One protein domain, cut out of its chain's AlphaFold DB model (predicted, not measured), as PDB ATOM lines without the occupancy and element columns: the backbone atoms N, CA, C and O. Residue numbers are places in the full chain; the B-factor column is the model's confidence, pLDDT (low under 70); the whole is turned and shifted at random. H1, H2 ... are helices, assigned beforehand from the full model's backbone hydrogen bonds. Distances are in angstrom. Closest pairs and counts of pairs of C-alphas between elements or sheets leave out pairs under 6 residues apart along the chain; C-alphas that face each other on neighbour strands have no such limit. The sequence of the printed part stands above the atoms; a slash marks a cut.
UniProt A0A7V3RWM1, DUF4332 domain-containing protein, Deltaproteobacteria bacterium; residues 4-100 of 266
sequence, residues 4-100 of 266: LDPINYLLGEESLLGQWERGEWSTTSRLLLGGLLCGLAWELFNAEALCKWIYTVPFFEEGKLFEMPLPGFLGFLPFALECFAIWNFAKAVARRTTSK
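AT A GLANCE: This is residues 4 to 100 of the 266 residues of the protein "DUF4332 domain-containing protein" of Deltaproteobacteria bacterium (UniProt A0A7V3RWM1). Two long helices, H3 and H5, make a lopsided fork: the first turns of H5 pack on H3, and from there H5 runs away from it at a wide angle. The short helices H1 and H2 pack on each other at the opening side of the fork, with H1 also packed on H5, while a long loop, residues 49 to 69, leads from the far end of H3 to little H4. The printed part has 97 residues with five named helices, H1 to H5 in order, and no named strand; its class is all helix. It is loose, with a radius of gyration of the C-alphas of 17.2 A and spans of 47 by 38 by 22 A.

HOW THE PARTS SIT: Start with H3, residues 26 to 48. H5, residues 76 to 96, touches it with residues 76 to 81 alone; the closest C-alphas, of Leu 32 and Leu 77, are 4.8 A apart. These two run opposite ways at a steep tilt of 67 degrees, only just short of about perpendicular. H4, residues 70 to 73, only just touches H3, with 3 pairs of C-alphas within 8 A, the closest being Gly 39 and Phe 73 at 5.9 A. Look next at H1, residues 4 to 10: it touches H5 at a steep tilt of 52 degrees, C-alphas 5 and 85 coming closest at 5.0 A. H2, residues 16 to 21, touches H1, with C-alphas 9 and 18 closest at 6.0 A, and is close to but not clearly touching H3. H1 and H3 are apart. Every O i to N i+4 pair is within hydrogen-bond range in H1 and H2, against 18 of 19 in H3 and 16 of 17 in H5; H4 is too short for such a pair.

IN THESE COORDINATES: Find C-alpha 26 at (0.812, -62.109, 200.860); from there H3 runs 33.8 A to C-alpha 48. H5 runs 29.9 A from C-alpha 76 at (4.255, -45.410, 205.111) to C-alpha 96 at (26.592, -58.700, 190.344). H1 spans 9.9 A, H2 8.7 A and H4 5.8 A.

THE WHOLE: The two C-alphas farthest apart, of Glu 62 and Ser 99, are 53.1 A apart. Residues 93 to 100, of which 93 to 96 belong to H5, stand free. The link from H3 to H4 is long, and the others are tight. The printed part has no cut, and no printed residue is under pLDDT 70.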
ATOM      1  N   LEU A   4      12.239 -49.171 191.087       97.44
ATOM      2  CA  LEU A   4      13.158 -50.299 191.271       97.44
ATOM      3  C   LEU A   4      12.483 -51.671 191.203       97.44
ATOM      4  O   LEU A   4      13.155 -52.644 190.883       97.44
ATOM      5  N   ASP A   5      11.184 -51.777 191.489       97.81
ATOM      6  CA  ASP A   5      10.505 -53.078 191.438       97.81
ATOM      7  C   ASP A   5      10.325 -53.584 189.996       97.81
ATOM      8  O   ASP A   5      10.672 -54.740 189.755       97.81
ATOM      9  N   PRO A   6       9.942 -52.742 189.007       97.69
ATOM     10  CA  PRO A   6      10.028 -53.109 187.593       97.69
ATOM     11  C   PRO A   6      11.434 -53.531 187.162       97.69
ATOM     12  O   PRO A   6      11.588 -54.501 186.428       97.69
ATOM     13  N   ILE A   7      12.475 -52.837 187.631       97.75
ATOM     14  CA  ILE A   7      13.862 -53.193 187.303       97.75
ATOM     15  C   ILE A   7      14.211 -54.564 187.887       97.75
ATOM     16  O   ILE A   7      14.766 -55.401 187.180       97.75
ATOM     17  N   ASN A   8      13.852 -54.824 189.146       97.81
ATOM     18  CA  ASN A   8      14.041 -56.134 189.763       97.81
ATOM     19  C   ASN A   8      13.312 -57.224 188.969       97.81
ATOM     20  O   ASN A   8      13.920 -58.239 188.638       97.81
ATOM     21  N   TYR A   9      12.054 -56.983 188.601       97.50
ATOM     22  CA  TYR A   9      11.260 -57.903 187.791       97.50
ATOM     23  C   TYR A   9      11.952 -58.240 186.461       97.50
ATOM     24  O   TYR A   9      12.174 -59.412 186.158       97.50
ATOM     25  N   LEU A  10      12.397 -57.224 185.712       96.62
ATOM     26  CA  LEU A  10      13.104 -57.402 184.437       96.62
ATOM     27  C   LEU A  10      14.456 -58.118 184.587       96.62
ATOM     28  O   LEU A  10      14.893 -58.814 183.673       96.62
ATOM     29  N   LEU A  11      15.127 -57.961 185.729       95.31
ATOM     30  CA  LEU A  11      16.395 -58.629 186.033       95.31
ATOM     31  C   LEU A  11      16.223 -60.065 186.558       95.31
ATOM     32  O   LEU A  11      17.230 -60.697 186.893       95.31
ATOM     33  N   GLY A  12      14.987 -60.574 186.647       95.25
ATOM     34  CA  GLY A  12      14.680 -61.885 187.228       95.25
ATOM     35  C   GLY A  12      14.907 -61.944 188.742       95.25
ATOM     36  O   GLY A  12      15.137 -63.015 189.301       95.25
ATOM     37  N   GLU A  13      14.910 -60.789 189.404       96.50
ATOM     38  CA  GLU A  13      15.058 -60.655 190.848       96.50
ATOM     39  C   GLU A  13      13.707 -60.745 191.558       96.50
ATOM     40  O   GLU A  13      12.630 -60.611 190.968       96.50
ATOM     41  N   GLU A  14      13.770 -60.931 192.873       96.19
ATOM     42  CA  GLU A  14      12.587 -60.874 193.719       96.19
ATOM     43  C   GLU A  14      11.927 -59.486 193.609       96.19
ATOM     44  O   GLU A  14      12.542 -58.455 193.893       96.19
ATOM     45  N   SER A  15      10.671 -59.471 193.166       97.94
ATOM     46  CA  SER A  15       9.878 -58.269 192.893       97.94
ATOM     47  C   SER A  15       8.428 -58.495 193.302       97.94
ATOM     48  O   SER A  15       7.913 -59.617 193.225       97.94
ATOM     49  N   LEU A  16       7.760 -57.432 193.738       97.94
ATOM     50  CA  LEU A  16       6.339 -57.476 194.070       97.94
ATOM     51  C   LEU A  16       5.486 -57.626 192.809       97.94
ATOM     52  O   LEU A  16       4.552 -58.417 192.821       97.94
ATOM     53  N   LEU A  17       5.845 -56.963 191.706       97.50
ATOM     54  CA  LEU A  17       5.166 -57.119 190.416       97.50
ATOM     55  C   LEU A  17       5.170 -58.574 189.934       97.50
ATOM     56  O   LEU A  17       4.135 -59.077 189.502       97.50
ATOM     57  N   GLY A  18       6.293 -59.283 190.083       97.31
ATOM     58  CA  GLY A  18       6.352 -60.702 189.733       97.31
ATOM     59  C   GLY A  18       5.523 -61.588 190.658       97.31
ATOM     60  O   GLY A  18       4.962 -62.584 190.209       97.31
ATOM     61  N   GLN A  19       5.412 -61.240 191.943       97.69
ATOM     62  CA  GLN A  19       4.489 -61.922 192.858       97.69
ATOM     63  C   GLN A  19       3.030 -61.676 192.450       97.69
ATOM     64  O   GLN A  19       2.245 -62.620 192.388       97.69
ATOM     65  N   TRP A  20       2.678 -60.442 192.083       97.25
ATOM     66  CA  TRP A  20       1.324 -60.089 191.651       97.25
ATOM     67  C   TRP A  20       0.904 -60.814 190.376       97.25
ATOM     68  O   TRP A  20      -0.228 -61.285 190.306       97.25
ATOM     69  N   GLU A  21       1.810 -60.967 189.408       97.25
ATOM     70  CA  GLU A  21       1.565 -61.741 188.183       97.25
ATOM     71  C   GLU A  21       1.213 -63.208 188.485       97.25
ATOM     72  O   GLU A  21       0.356 -63.794 187.830       97.25
ATOM     73  N   ARG A  22       1.812 -63.787 189.534       96.94
ATOM     74  CA  ARG A  22       1.491 -65.139 190.019       96.94
ATOM     75  C   ARG A  22       0.270 -65.195 190.944       96.94
ATOM     76  O   ARG A  22      -0.059 -66.264 191.454       96.94
ATOM     77  N   GLY A  23      -0.398 -64.068 191.194       96.81
ATOM     78  CA  GLY A  23      -1.520 -63.969 192.133       96.81
ATOM     79  C   GLY A  23      -1.113 -63.990 193.613       96.81
ATOM     80  O   GLY A  23      -1.965 -64.139 194.488       96.81
ATOM     81  N   GLU A  24       0.173 -63.825 193.927       97.12
ATOM     82  CA  GLU A  24       0.701 -63.823 195.291       97.12
ATOM     83  C   GLU A  24       0.672 -62.407 195.890       97.12
ATOM     84  O   GLU A  24       1.522 -61.566 195.609       97.12
ATOM     85  N   TRP A  25      -0.279 -62.146 196.791       96.94
ATOM     86  CA  TRP A  25      -0.418 -60.836 197.458       96.94
ATOM     87  C   TRP A  25       0.079 -60.812 198.906       96.94
ATOM     88  O   TRP A  25       0.087 -59.766 199.556       96.94
ATOM     89  N   SER A  26       0.509 -61.962 199.433       97.06
ATOM     90  CA  SER A  26       0.812 -62.109 200.860       97.06
ATOM     91  C   SER A  26       1.922 -61.166 201.339       97.06
ATOM     92  O   SER A  26       1.781 -60.540 202.389       97.06
ATOM     93  N   THR A  27       2.999 -61.009 200.565       97.38
ATOM     94  CA  THR A  27       4.117 -60.115 200.898       97.38
ATOM     95  C   THR A  27       3.680 -58.659 200.887       97.38
ATOM     96  O   THR A  27       3.958 -57.938 201.840       97.38
ATOM     97  N   THR A  28       2.940 -58.233 199.863       97.88
ATOM     98  CA  THR A  28       2.413 -56.867 199.770       97.88
ATOM     99  C   THR A  28       1.524 -56.540 200.956       97.88
ATOM    100  O   THR A  28       1.765 -55.538 201.619       97.88
ATOM    101  N   SER A  29       0.564 -57.402 201.297       97.88
ATOM    102  CA  SER A  29      -0.318 -57.169 202.445       97.88
ATOM    103  C   SER A  29       0.456 -57.070 203.761       97.88
ATOM    104  O   SER A  29       0.179 -56.187 204.573       97.88
ATOM    105  N   ARG A  30       1.475 -57.920 203.963       98.25
ATOM    106  CA  ARG A  30       2.357 -57.848 205.141       98.25
ATOM    107  C   ARG A  30       3.182 -56.564 205.170       98.25
ATOM    108  O   ARG A  30       3.317 -55.976 206.236       98.25
ATOM    109  N   LEU A  31       3.719 -56.124 204.032       98.19
ATOM    110  CA  LEU A  31       4.489 -54.882 203.931       98.19
ATOM    111  C   LEU A  31       3.613 -53.653 204.170       98.19
ATOM    112  O   LEU A  31       4.044 -52.751 204.873       98.19
ATOM    113  N   LEU A  32       2.389 -53.625 203.638       98.06
ATOM    114  CA  LEU A  32       1.441 -52.536 203.873       98.06
ATOM    115  C   LEU A  32       1.078 -52.441 205.360       98.06
ATOM    116  O   LEU A  32       1.195 -51.374 205.957       98.06
ATOM    117  N   LEU A  33       0.712 -53.567 205.982       97.88
ATOM    118  CA  LEU A  33       0.416 -53.602 207.414       97.88
ATOM    119  C   LEU A  33       1.649 -53.233 208.253       97.88
ATOM    120  O   LEU A  33       1.553 -52.413 209.163       97.88
ATOM    121  N   GLY A  34       2.811 -53.801 207.929       97.88
ATOM    122  CA  GLY A  34       4.072 -53.504 208.601       97.88
ATOM    123  C   GLY A  34       4.464 -52.033 208.468       97.88
ATOM    124  O   GLY A  34       4.831 -51.415 209.458       97.88
ATOM    125  N   GLY A  35       4.309 -51.447 207.280       97.12
ATOM    126  CA  GLY A  35       4.527 -50.026 207.024       97.12
ATOM    127  C   GLY A  35       3.633 -49.150 207.892       97.12
ATOM    128  O   GLY A  35       4.134 -48.254 208.566       97.12
ATOM    129  N   LEU A  36       2.334 -49.453 207.955       96.06
ATOM    130  CA  LEU A  36       1.394 -48.718 208.805       96.06
ATOM    131  C   LEU A  36       1.783 -48.781 210.289       96.06
ATOM    132  O   LEU A  36       1.830 -47.749 210.958       96.06
ATOM    133  N   LEU A  37       2.106 -49.975 210.797       96.88
ATOM    134  CA  LEU A  37       2.548 -50.160 212.183       96.88
ATOM    135  C   LEU A  37       3.867 -49.430 212.463       96.88
ATOM    136  O   LEU A  37       4.007 -48.810 213.515       96.88
ATOM    137  N   CYS A  38       4.809 -49.446 211.517       96.00
ATOM    138  CA  CYS A  38       6.044 -48.672 211.605       96.00
ATOM    139  C   CYS A  38       5.771 -47.166 211.649       96.00
ATOM    140  O   CYS A  38       6.430 -46.468 212.411       96.00
ATOM    141  N   GLY A  39       4.795 -46.661 210.889       94.69
ATOM    142  CA  GLY A  39       4.386 -45.256 210.946       94.69
ATOM    143  C   GLY A  39       3.811 -44.861 212.305       94.69
ATOM    144  O   GLY A  39       4.173 -43.823 212.855       94.69
ATOM    145  N   LEU A  40       2.979 -45.721 212.898       94.19
ATOM    146  CA  LEU A  40       2.466 -45.521 214.257       94.19
ATOM    147  C   LEU A  40       3.593 -45.545 215.300       94.19
ATOM    148  O   LEU A  40       3.653 -44.670 216.160       94.19
ATOM    149  N   ALA A  41       4.507 -46.514 215.207       94.56
ATOM    150  CA  ALA A  41       5.655 -46.614 216.104       94.56
ATOM    151  C   ALA A  41       6.597 -45.407 215.976       94.56
ATOM    152  O   ALA A  41       7.041 -44.863 216.985       94.56
ATOM    153  N   TRP A  42       6.863 -44.960 214.745       93.50
ATOM    154  CA  TRP A  42       7.632 -43.750 214.469       93.50
ATOM    155  C   TRP A  42       7.043 -42.547 215.198       93.50
ATOM    156  O   TRP A  42       7.765 -41.841 215.898       93.50
ATOM    157  N   GLU A  43       5.732 -42.342 215.078       93.88
ATOM    158  CA  GLU A  43       5.094 -41.177 215.673       93.88
ATOM    159  C   GLU A  43       5.074 -41.242 217.209       93.88
ATOM    160  O   GLU A  43       5.281 -40.223 217.867       93.88
ATOM    161  N   LEU A  44       4.936 -42.436 217.794       92.38
ATOM    162  CA  LEU A  44       5.084 -42.632 219.242       92.38
ATOM    163  C   LEU A  44       6.479 -42.228 219.736       92.38
ATOM    164  O   LEU A  44       6.604 -41.567 220.766       92.38
ATOM    165  N   PHE A  45       7.535 -42.585 219.000       92.31
ATOM    166  CA  PHE A  45       8.896 -42.171 219.349       92.31
ATOM    167  C   PHE A  45       9.117 -40.675 219.119       92.31
ATOM    168  O   PHE A  45       9.779 -40.018 219.923       92.31
ATOM    169  N   ASN A  46       8.541 -40.124 218.052       93.12
ATOM    170  CA  ASN A  46       8.638 -38.711 217.707       93.12
ATOM    171  C   ASN A  46       7.975 -37.805 218.760       93.12
ATOM    172  O   ASN A  46       8.531 -36.768 219.130       93.12
ATOM    173  N   ALA A  47       6.816 -38.217 219.281       87.50
ATOM    174  CA  ALA A  47       6.039 -37.451 220.251       87.50
ATOM    175  C   ALA A  47       6.844 -37.113 221.518       87.50
ATOM    176  O   ALA A  47       6.805 -35.970 221.982       87.50
ATOM    177  N   GLU A  48       7.636 -38.063 222.021       83.94
ATOM    178  CA  GLU A  48       8.435 -37.920 223.247       83.94
ATOM    179  C   GLU A  48       9.895 -37.511 222.993       83.94
ATOM    180  O   GLU A  48      10.655 -37.240 223.927       83.94
ATOM    181  N   ALA A  49      10.322 -37.435 221.731       85.19
ATOM    182  CA  ALA A  49      11.701 -37.106 221.410       85.19
ATOM    183  C   ALA A  49      12.039 -35.646 221.755       85.19
ATOM    184  O   ALA A  49      11.280 -34.712 221.489       85.19
ATOM    185  N   LEU A  50      13.241 -35.424 222.296       76.75
ATOM    186  CA  LEU A  50      13.783 -34.070 222.464       76.75
ATOM    187  C   LEU A  50      14.019 -33.395 221.103       76.75
ATOM    188  O   LEU A  50      13.764 -32.205 220.949       76.75
ATOM    189  N   CYS A  51      14.536 -34.157 220.137       81.31
ATOM    190  CA  CYS A  51      14.664 -33.749 218.744       81.31
ATOM    191  C   CYS A  51      13.543 -34.433 217.972       81.31
ATOM    192  O   CYS A  51      13.611 -35.642 217.758       81.31
ATOM    193  N   LYS A  52      12.512 -33.675 217.606       87.31
ATOM    194  CA  LYS A  52      11.312 -34.214 216.972       87.31
ATOM    195  C   LYS A  52      11.022 -33.547 215.641       87.31
ATOM    196  O   LYS A  52      11.364 -32.387 215.413       87.31
ATOM    197  N   TRP A  53      10.353 -34.303 214.793       89.50
ATOM    198  CA  TRP A  53       9.789 -33.870 213.537       89.50
ATOM    199  C   TRP A  53       8.473 -33.153 213.790       89.50
ATOM    200  O   TRP A  53       7.567 -33.687 214.429       89.50
ATOM    201  N   ILE A  54       8.389 -31.930 213.279       88.19
ATOM    202  CA  ILE A  54       7.196 -31.097 213.341       88.19
ATOM    203  C   ILE A  54       6.672 -30.974 211.915       88.19
ATOM    204  O   ILE A  54       7.327 -30.388 211.054       88.19
ATOM    205  N   TYR A  55       5.494 -31.537 211.662       86.00
ATOM    206  CA  TYR A  55       4.918 -31.568 210.322       86.00
ATOM    207  C   TYR A  55       4.005 -30.362 210.100       86.00
ATOM    208  O   TYR A  55       2.900 -30.286 210.640       86.00
ATOM    209  N   THR A  56       4.450 -29.416 209.281       82.81
ATOM    210  CA  THR A  56       3.663 -28.255 208.847       82.81
ATOM    211  C   THR A  56       3.218 -28.455 207.400       82.81
ATOM    212  O   THR A  56       3.745 -27.844 206.475       82.81
ATOM    213  N   VAL A  57       2.290 -29.394 207.189       79.94
ATOM    214  CA  VAL A  57       1.743 -29.680 205.856       79.94
ATOM    215  C   VAL A  57       0.636 -28.665 205.555       79.94
ATOM    216  O   VAL A  57      -0.325 -28.601 206.331       79.94
ATOM    217  N   PRO A  58       0.725 -27.899 204.450       75.31
ATOM    218  CA  PRO A  58      -0.338 -26.986 204.050       75.31
ATOM    219  C   PRO A  58      -1.684 -27.713 203.992       75.31
ATOM    220  O   PRO A  58      -1.753 -28.849 203.528       75.31
ATOM    221  N   PHE A  59      -2.744 -27.063 204.473       78.69
ATOM    222  CA  PHE A  59      -4.118 -27.590 204.531       78.69
ATOM    223  C   PHE A  59      -4.371 -28.745 205.526       78.69
ATOM    224  O   PHE A  59      -5.529 -29.045 205.800       78.69
ATOM    225  N   PHE A  60      -3.337 -29.342 206.131       81.50
ATOM    226  CA  PHE A  60      -3.454 -30.452 207.093       81.50
ATOM    227  C   PHE A  60      -2.860 -30.096 208.469       81.50
ATOM    228  O   PHE A  60      -2.120 -30.862 209.090       81.50
ATOM    229  N   GLU A  61      -3.167 -28.894 208.957       74.75
ATOM    230  CA  GLU A  61      -2.712 -28.411 210.270       74.75
ATOM    231  C   GLU A  61      -3.563 -28.920 211.447       74.75
ATOM    232  O   GLU A  61      -3.167 -28.793 212.613       74.75
ATOM    233  N   GLU A  62      -4.730 -29.486 211.147       76.56
ATOM    234  CA  GLU A  62      -5.691 -30.068 212.084       76.56
ATOM    235  C   GLU A  62      -5.862 -31.570 211.823       76.56
ATOM    236  O   GLU A  62      -5.380 -32.093 210.819       76.56
ATOM    237  N   GLY A  63      -6.516 -32.285 212.745       80.12
ATOM    238  CA  GLY A  63      -6.701 -33.736 212.608       80.12
ATOM    239  C   GLY A  63      -5.376 -34.505 212.648       80.12
ATOM    240  O   GLY A  63      -5.127 -35.383 211.820       80.12
ATOM    241  N   LYS A  64      -4.502 -34.137 213.589       84.50
ATOM    242  CA  LYS A  64      -3.206 -34.782 213.800       84.50
ATOM    243  C   LYS A  64      -3.297 -35.859 214.870       84.50
ATOM    244  O   LYS A  64      -3.953 -35.665 215.894       84.50
ATOM    245  N   LEU A  65      -2.589 -36.959 214.646       84.44
ATOM    246  CA  LEU A  65      -2.245 -37.913 215.689       84.44
ATOM    247  C   LEU A  65      -0.807 -37.595 216.105       84.44
ATOM    248  O   LEU A  65       0.110 -37.763 215.306       84.44
ATOM    249  N   PHE A  66      -0.634 -37.076 217.323       87.56
ATOM    250  CA  PHE A  66       0.613 -36.451 217.781       87.56
ATOM    251  C   PHE A  66       1.046 -35.278 216.870       87.56
ATOM    252  O   PHE A  66       0.309 -34.295 216.781       87.56
ATOM    253  N   GLU A  67       2.210 -35.328 216.217       86.19
ATOM    254  CA  GLU A  67       2.701 -34.275 215.315       86.19
ATOM    255  C   GLU A  67       2.249 -34.480 213.858       86.19
ATOM    256  O   GLU A  67       2.211 -33.511 213.087       86.19
ATOM    257  N   MET A  68       1.898 -35.712 213.466       90.06
ATOM    258  CA  MET A  68       1.616 -36.086 212.078       90.06
ATOM    259  C   MET A  68       0.118 -35.984 211.723       90.06
ATOM    260  O   MET A  68      -0.735 -36.487 212.462       90.06
ATOM    261  N   PRO A  69      -0.247 -35.378 210.576       90.19
ATOM    262  CA  PRO A  69      -1.622 -35.421 210.076       90.19
ATOM    263  C   PRO A  69      -2.018 -36.843 209.664       90.19
ATOM    264  O   PRO A  69      -1.202 -37.570 209.101       90.19
ATOM    265  N   LEU A  70      -3.279 -37.235 209.879       89.12
ATOM    266  CA  LEU A  70      -3.755 -38.598 209.585       89.12
ATOM    267  C   LEU A  70      -3.414 -39.104 208.162       89.12
ATOM    268  O   LEU A  70      -2.934 -40.232 208.045       89.12
ATOM    269  N   PRO A  71      -3.556 -38.305 207.082       90.75
ATOM    270  CA  PRO A  71      -3.142 -38.734 205.743       90.75
ATOM    271  C   PRO A  71      -1.640 -39.016 205.609       90.75
ATOM    272  O   PRO A  71      -1.242 -39.795 204.749       90.75
ATOM    273  N   GLY A  72      -0.801 -38.429 206.467       89.31
ATOM    274  CA  GLY A  72       0.641 -38.678 206.491       89.31
ATOM    275  C   GLY A  72       0.983 -40.146 206.759       89.31
ATOM    276  O   GLY A  72       1.912 -40.676 206.150       89.31
ATOM    277  N   PHE A  73       0.177 -40.844 207.568       92.19
ATOM    278  CA  PHE A  73       0.378 -42.270 207.851       92.19
ATOM    279  C   PHE A  73       0.215 -43.149 206.606       92.19
ATOM    280  O   PHE A  73       0.864 -44.190 206.494       92.19
ATOM    281  N   LEU A  74      -0.588 -42.713 205.628       92.94
ATOM    282  CA  LEU A  74      -0.748 -43.427 204.362       92.94
ATOM    283  C   LEU A  74       0.540 -43.431 203.538       92.94
ATOM    284  O   LEU A  74       0.717 -44.332 202.728       92.94
ATOM    285  N   GLY A  75       1.459 -42.489 203.770       93.12
ATOM    286  CA  GLY A  75       2.772 -42.461 203.123       93.12
ATOM    287  C   GLY A  75       3.663 -43.650 203.501       93.12
ATOM    288  O   GLY A  75       4.468 -44.091 202.681       93.12
ATOM    289  N   PHE A  76       3.480 -44.238 204.689       95.62
ATOM    290  CA  PHE A  76       4.255 -45.410 205.111       95.62
ATOM    291  C   PHE A  76       3.891 -46.681 204.337       95.62
ATOM    292  O   PHE A  76       4.709 -47.597 204.243       95.62
ATOM    293  N   LEU A  77       2.690 -46.728 203.753       96.19
ATOM    294  CA  LEU A  77       2.223 -47.848 202.942       96.19
ATOM    295  C   LEU A  77       3.086 -48.030 201.677       96.19
ATOM    296  O   LEU A  77       3.779 -49.045 201.584       96.19
ATOM    297  N   PRO A  78       3.130 -47.073 200.722       95.62
ATOM    298  CA  PRO A  78       4.002 -47.195 199.561       95.62
ATOM    299  C   PRO A  78       5.479 -47.165 199.961       95.62
ATOM    300  O   PRO A  78       6.278 -47.833 199.313       95.62
ATOM    301  N   PHE A  79       5.857 -46.478 201.047       95.94
ATOM    302  CA  PHE A  79       7.239 -46.475 201.530       95.94
ATOM    303  C   PHE A  79       7.742 -47.880 201.897       95.94
ATOM    304  O   PHE A  79       8.855 -48.245 201.528       95.94
ATOM    305  N   ALA A  80       6.924 -48.713 202.545       97.69
ATOM    306  CA  ALA A  80       7.308 -50.095 202.836       97.69
ATOM    307  C   ALA A  80       7.540 -50.919 201.554       97.69
ATOM    308  O   ALA A  80       8.472 -51.726 201.492       97.69
ATOM    309  N   LEU A  81       6.743 -50.677 200.507       97.88
ATOM    310  CA  LEU A  81       6.941 -51.298 199.192       97.88
ATOM    311  C   LEU A  81       8.213 -50.769 198.501       97.88
ATOM    312  O   LEU A  81       8.917 -51.518 197.819       97.88
ATOM    313  N   GLU A  82       8.534 -49.484 198.673       97.75
ATOM    314  CA  GLU A  82       9.802 -48.890 198.235       97.75
ATOM    315  C   GLU A  82      11.002 -49.558 198.910       97.75
ATOM    316  O   GLU A  82      11.903 -50.017 198.210       97.75
ATOM    317  N   CYS A  83      10.978 -49.719 200.235       97.19
ATOM    318  CA  CYS A  83      12.037 -50.390 200.990       97.19
ATOM    319  C   CYS A  83      12.283 -51.826 200.513       97.19
ATOM    320  O   CYS A  83      13.436 -52.223 200.338       97.19
ATOM    321  N   PHE A  84      11.221 -52.593 200.245       98.12
ATOM    322  CA  PHE A  84      11.351 -53.938 199.681       98.12
ATOM    323  C   PHE A  84      12.049 -53.923 198.315       98.12
ATOM    324  O   PHE A  84      12.980 -54.697 198.076       98.12
ATOM    325  N   ALA A  85      11.634 -53.024 197.420       98.31
ATOM    326  CA  ALA A  85      12.224 -52.917 196.091       98.31
ATOM    327  C   ALA A  85      13.699 -52.485 196.148       98.31
ATOM    328  O   ALA A  85      14.537 -53.071 195.463       98.31
ATOM    329  N   ILE A  86      14.025 -51.501 196.996       97.31
ATOM    330  CA  ILE A  86      15.397 -51.027 197.226       97.31
ATOM    331  C   ILE A  86      16.268 -52.161 197.762       97.31
ATOM    332  O   ILE A  86      17.374 -52.367 197.270       97.31
ATOM    333  N   TRP A  87      15.777 -52.921 198.743       97.25
ATOM    334  CA  TRP A  87      16.522 -54.027 199.334       97.25
ATOM    335  C   TRP A  87      16.856 -55.114 198.310       97.25
ATOM    336  O   TRP A  87      18.009 -55.540 198.202       97.25
ATOM    337  N   ASN A  88      15.870 -55.546 197.523       97.75
ATOM    338  CA  ASN A  88      16.093 -56.562 196.498       97.75
ATOM    339  C   ASN A  88      17.007 -56.063 195.379       97.75
ATOM    340  O   ASN A  88      17.913 -56.788 194.965       97.75
ATOM    341  N   PHE A  89      16.873 -54.795 194.991       97.19
ATOM    342  CA  PHE A  89      17.788 -54.165 194.048       97.19
ATOM    343  C   PHE A  89      19.220 -54.104 194.601       97.19
ATOM    344  O   PHE A  89      20.177 -54.457 193.913       97.19
ATOM    345  N   ALA A  90      19.393 -53.737 195.872       94.56
ATOM    346  CA  ALA A  90      20.699 -53.701 196.524       94.56
ATOM    347  C   ALA A  90      21.346 -55.095 196.584       94.56
ATOM    348  O   ALA A  90      22.524 -55.233 196.248       94.56
ATOM    349  N   LYS A  91      20.578 -56.146 196.922       95.00
ATOM    350  CA  LYS A  91      21.042 -57.543 196.829       95.00
ATOM    351  C   LYS A  91      21.480 -57.882 195.402       95.00
ATOM    352  O   LYS A  91      22.544 -58.472 195.207       95.00
ATOM    353  N   ALA A  92      20.688 -57.502 194.402       95.19
ATOM    354  CA  ALA A  92      20.974 -57.751 192.993       95.19
ATOM    355  C   ALA A  92      22.287 -57.091 192.538       95.19
ATOM    356  O   ALA A  92      23.099 -57.740 191.870       95.19
ATOM    357  N   VAL A  93      22.517 -55.836 192.937       94.06
ATOM    358  CA  VAL A  93      23.758 -55.089 192.676       94.06
ATOM    359  C   VAL A  93      24.939 -55.729 193.398       94.06
ATOM    360  O   VAL A  93      25.977 -55.959 192.777       94.06
ATOM    361  N   ALA A  94      24.788 -56.075 194.678       91.31
ATOM    362  CA  ALA A  94      25.848 -56.698 195.465       91.31
ATOM    363  C   ALA A  94      26.299 -58.033 194.853       91.31
ATOM    364  O   ALA A  94      27.494 -58.244 194.666       91.31
ATOM    365  N   ARG A  95      25.356 -58.898 194.445       91.44
ATOM    366  CA  ARG A  95      25.668 -60.182 193.787       91.44
ATOM    367  C   ARG A  95      26.369 -60.012 192.439       91.44
ATOM    368  O   ARG A  95      27.244 -60.803 192.103       91.44
ATOM    369  N   ARG A  96      25.995 -58.989 191.663       92.19
ATOM    370  CA  ARG A  96      26.592 -58.700 190.344       92.19
ATOM    371  C   ARG A  96      27.928 -57.957 190.439       92.19
ATOM    372  O   ARG A  96      28.678 -57.913 189.464       92.19
ATOM    373  N   THR A  97      28.258 -57.388 191.597       91.75
ATOM    374  CA  THR A  97      29.515 -56.666 191.816       91.75
ATOM    375  C   THR A  97      30.626 -57.640 192.204       91.75
ATOM    376  O   THR A  97      30.922 -57.849 193.374       91.75
ATOM    377  N   THR A  98      31.266 -58.239 191.202       89.62
ATOM    378  CA  THR A  98      32.315 -59.258 191.408       89.62
ATOM    379  C   THR A  98      33.707 -58.673 191.669       89.62
ATOM    380  O   THR A  98      34.553 -59.316 192.287       89.62
ATOM    381  N   SER A  99      33.972 -57.444 191.217       94.69
ATOM    382  CA  SER A  99      35.271 -56.785 191.399       94.69
ATOM    383  C   SER A  99      35.352 -56.064 192.744       94.69
ATOM    384  O   SER A  99      34.535 -55.184 193.024       94.69
ATOM    385  N   LYS A 100      36.405 -56.351 193.528       92.12
ATOM    386  CA  LYS A 100      36.692 -55.647 194.794       92.12
ATOM    387  C   LYS A 100      36.795 -54.131 194.604       92.12
ATOM    388  O   LYS A 100      36.254 -53.389 195.414       92.12
TER     389      LYS A 100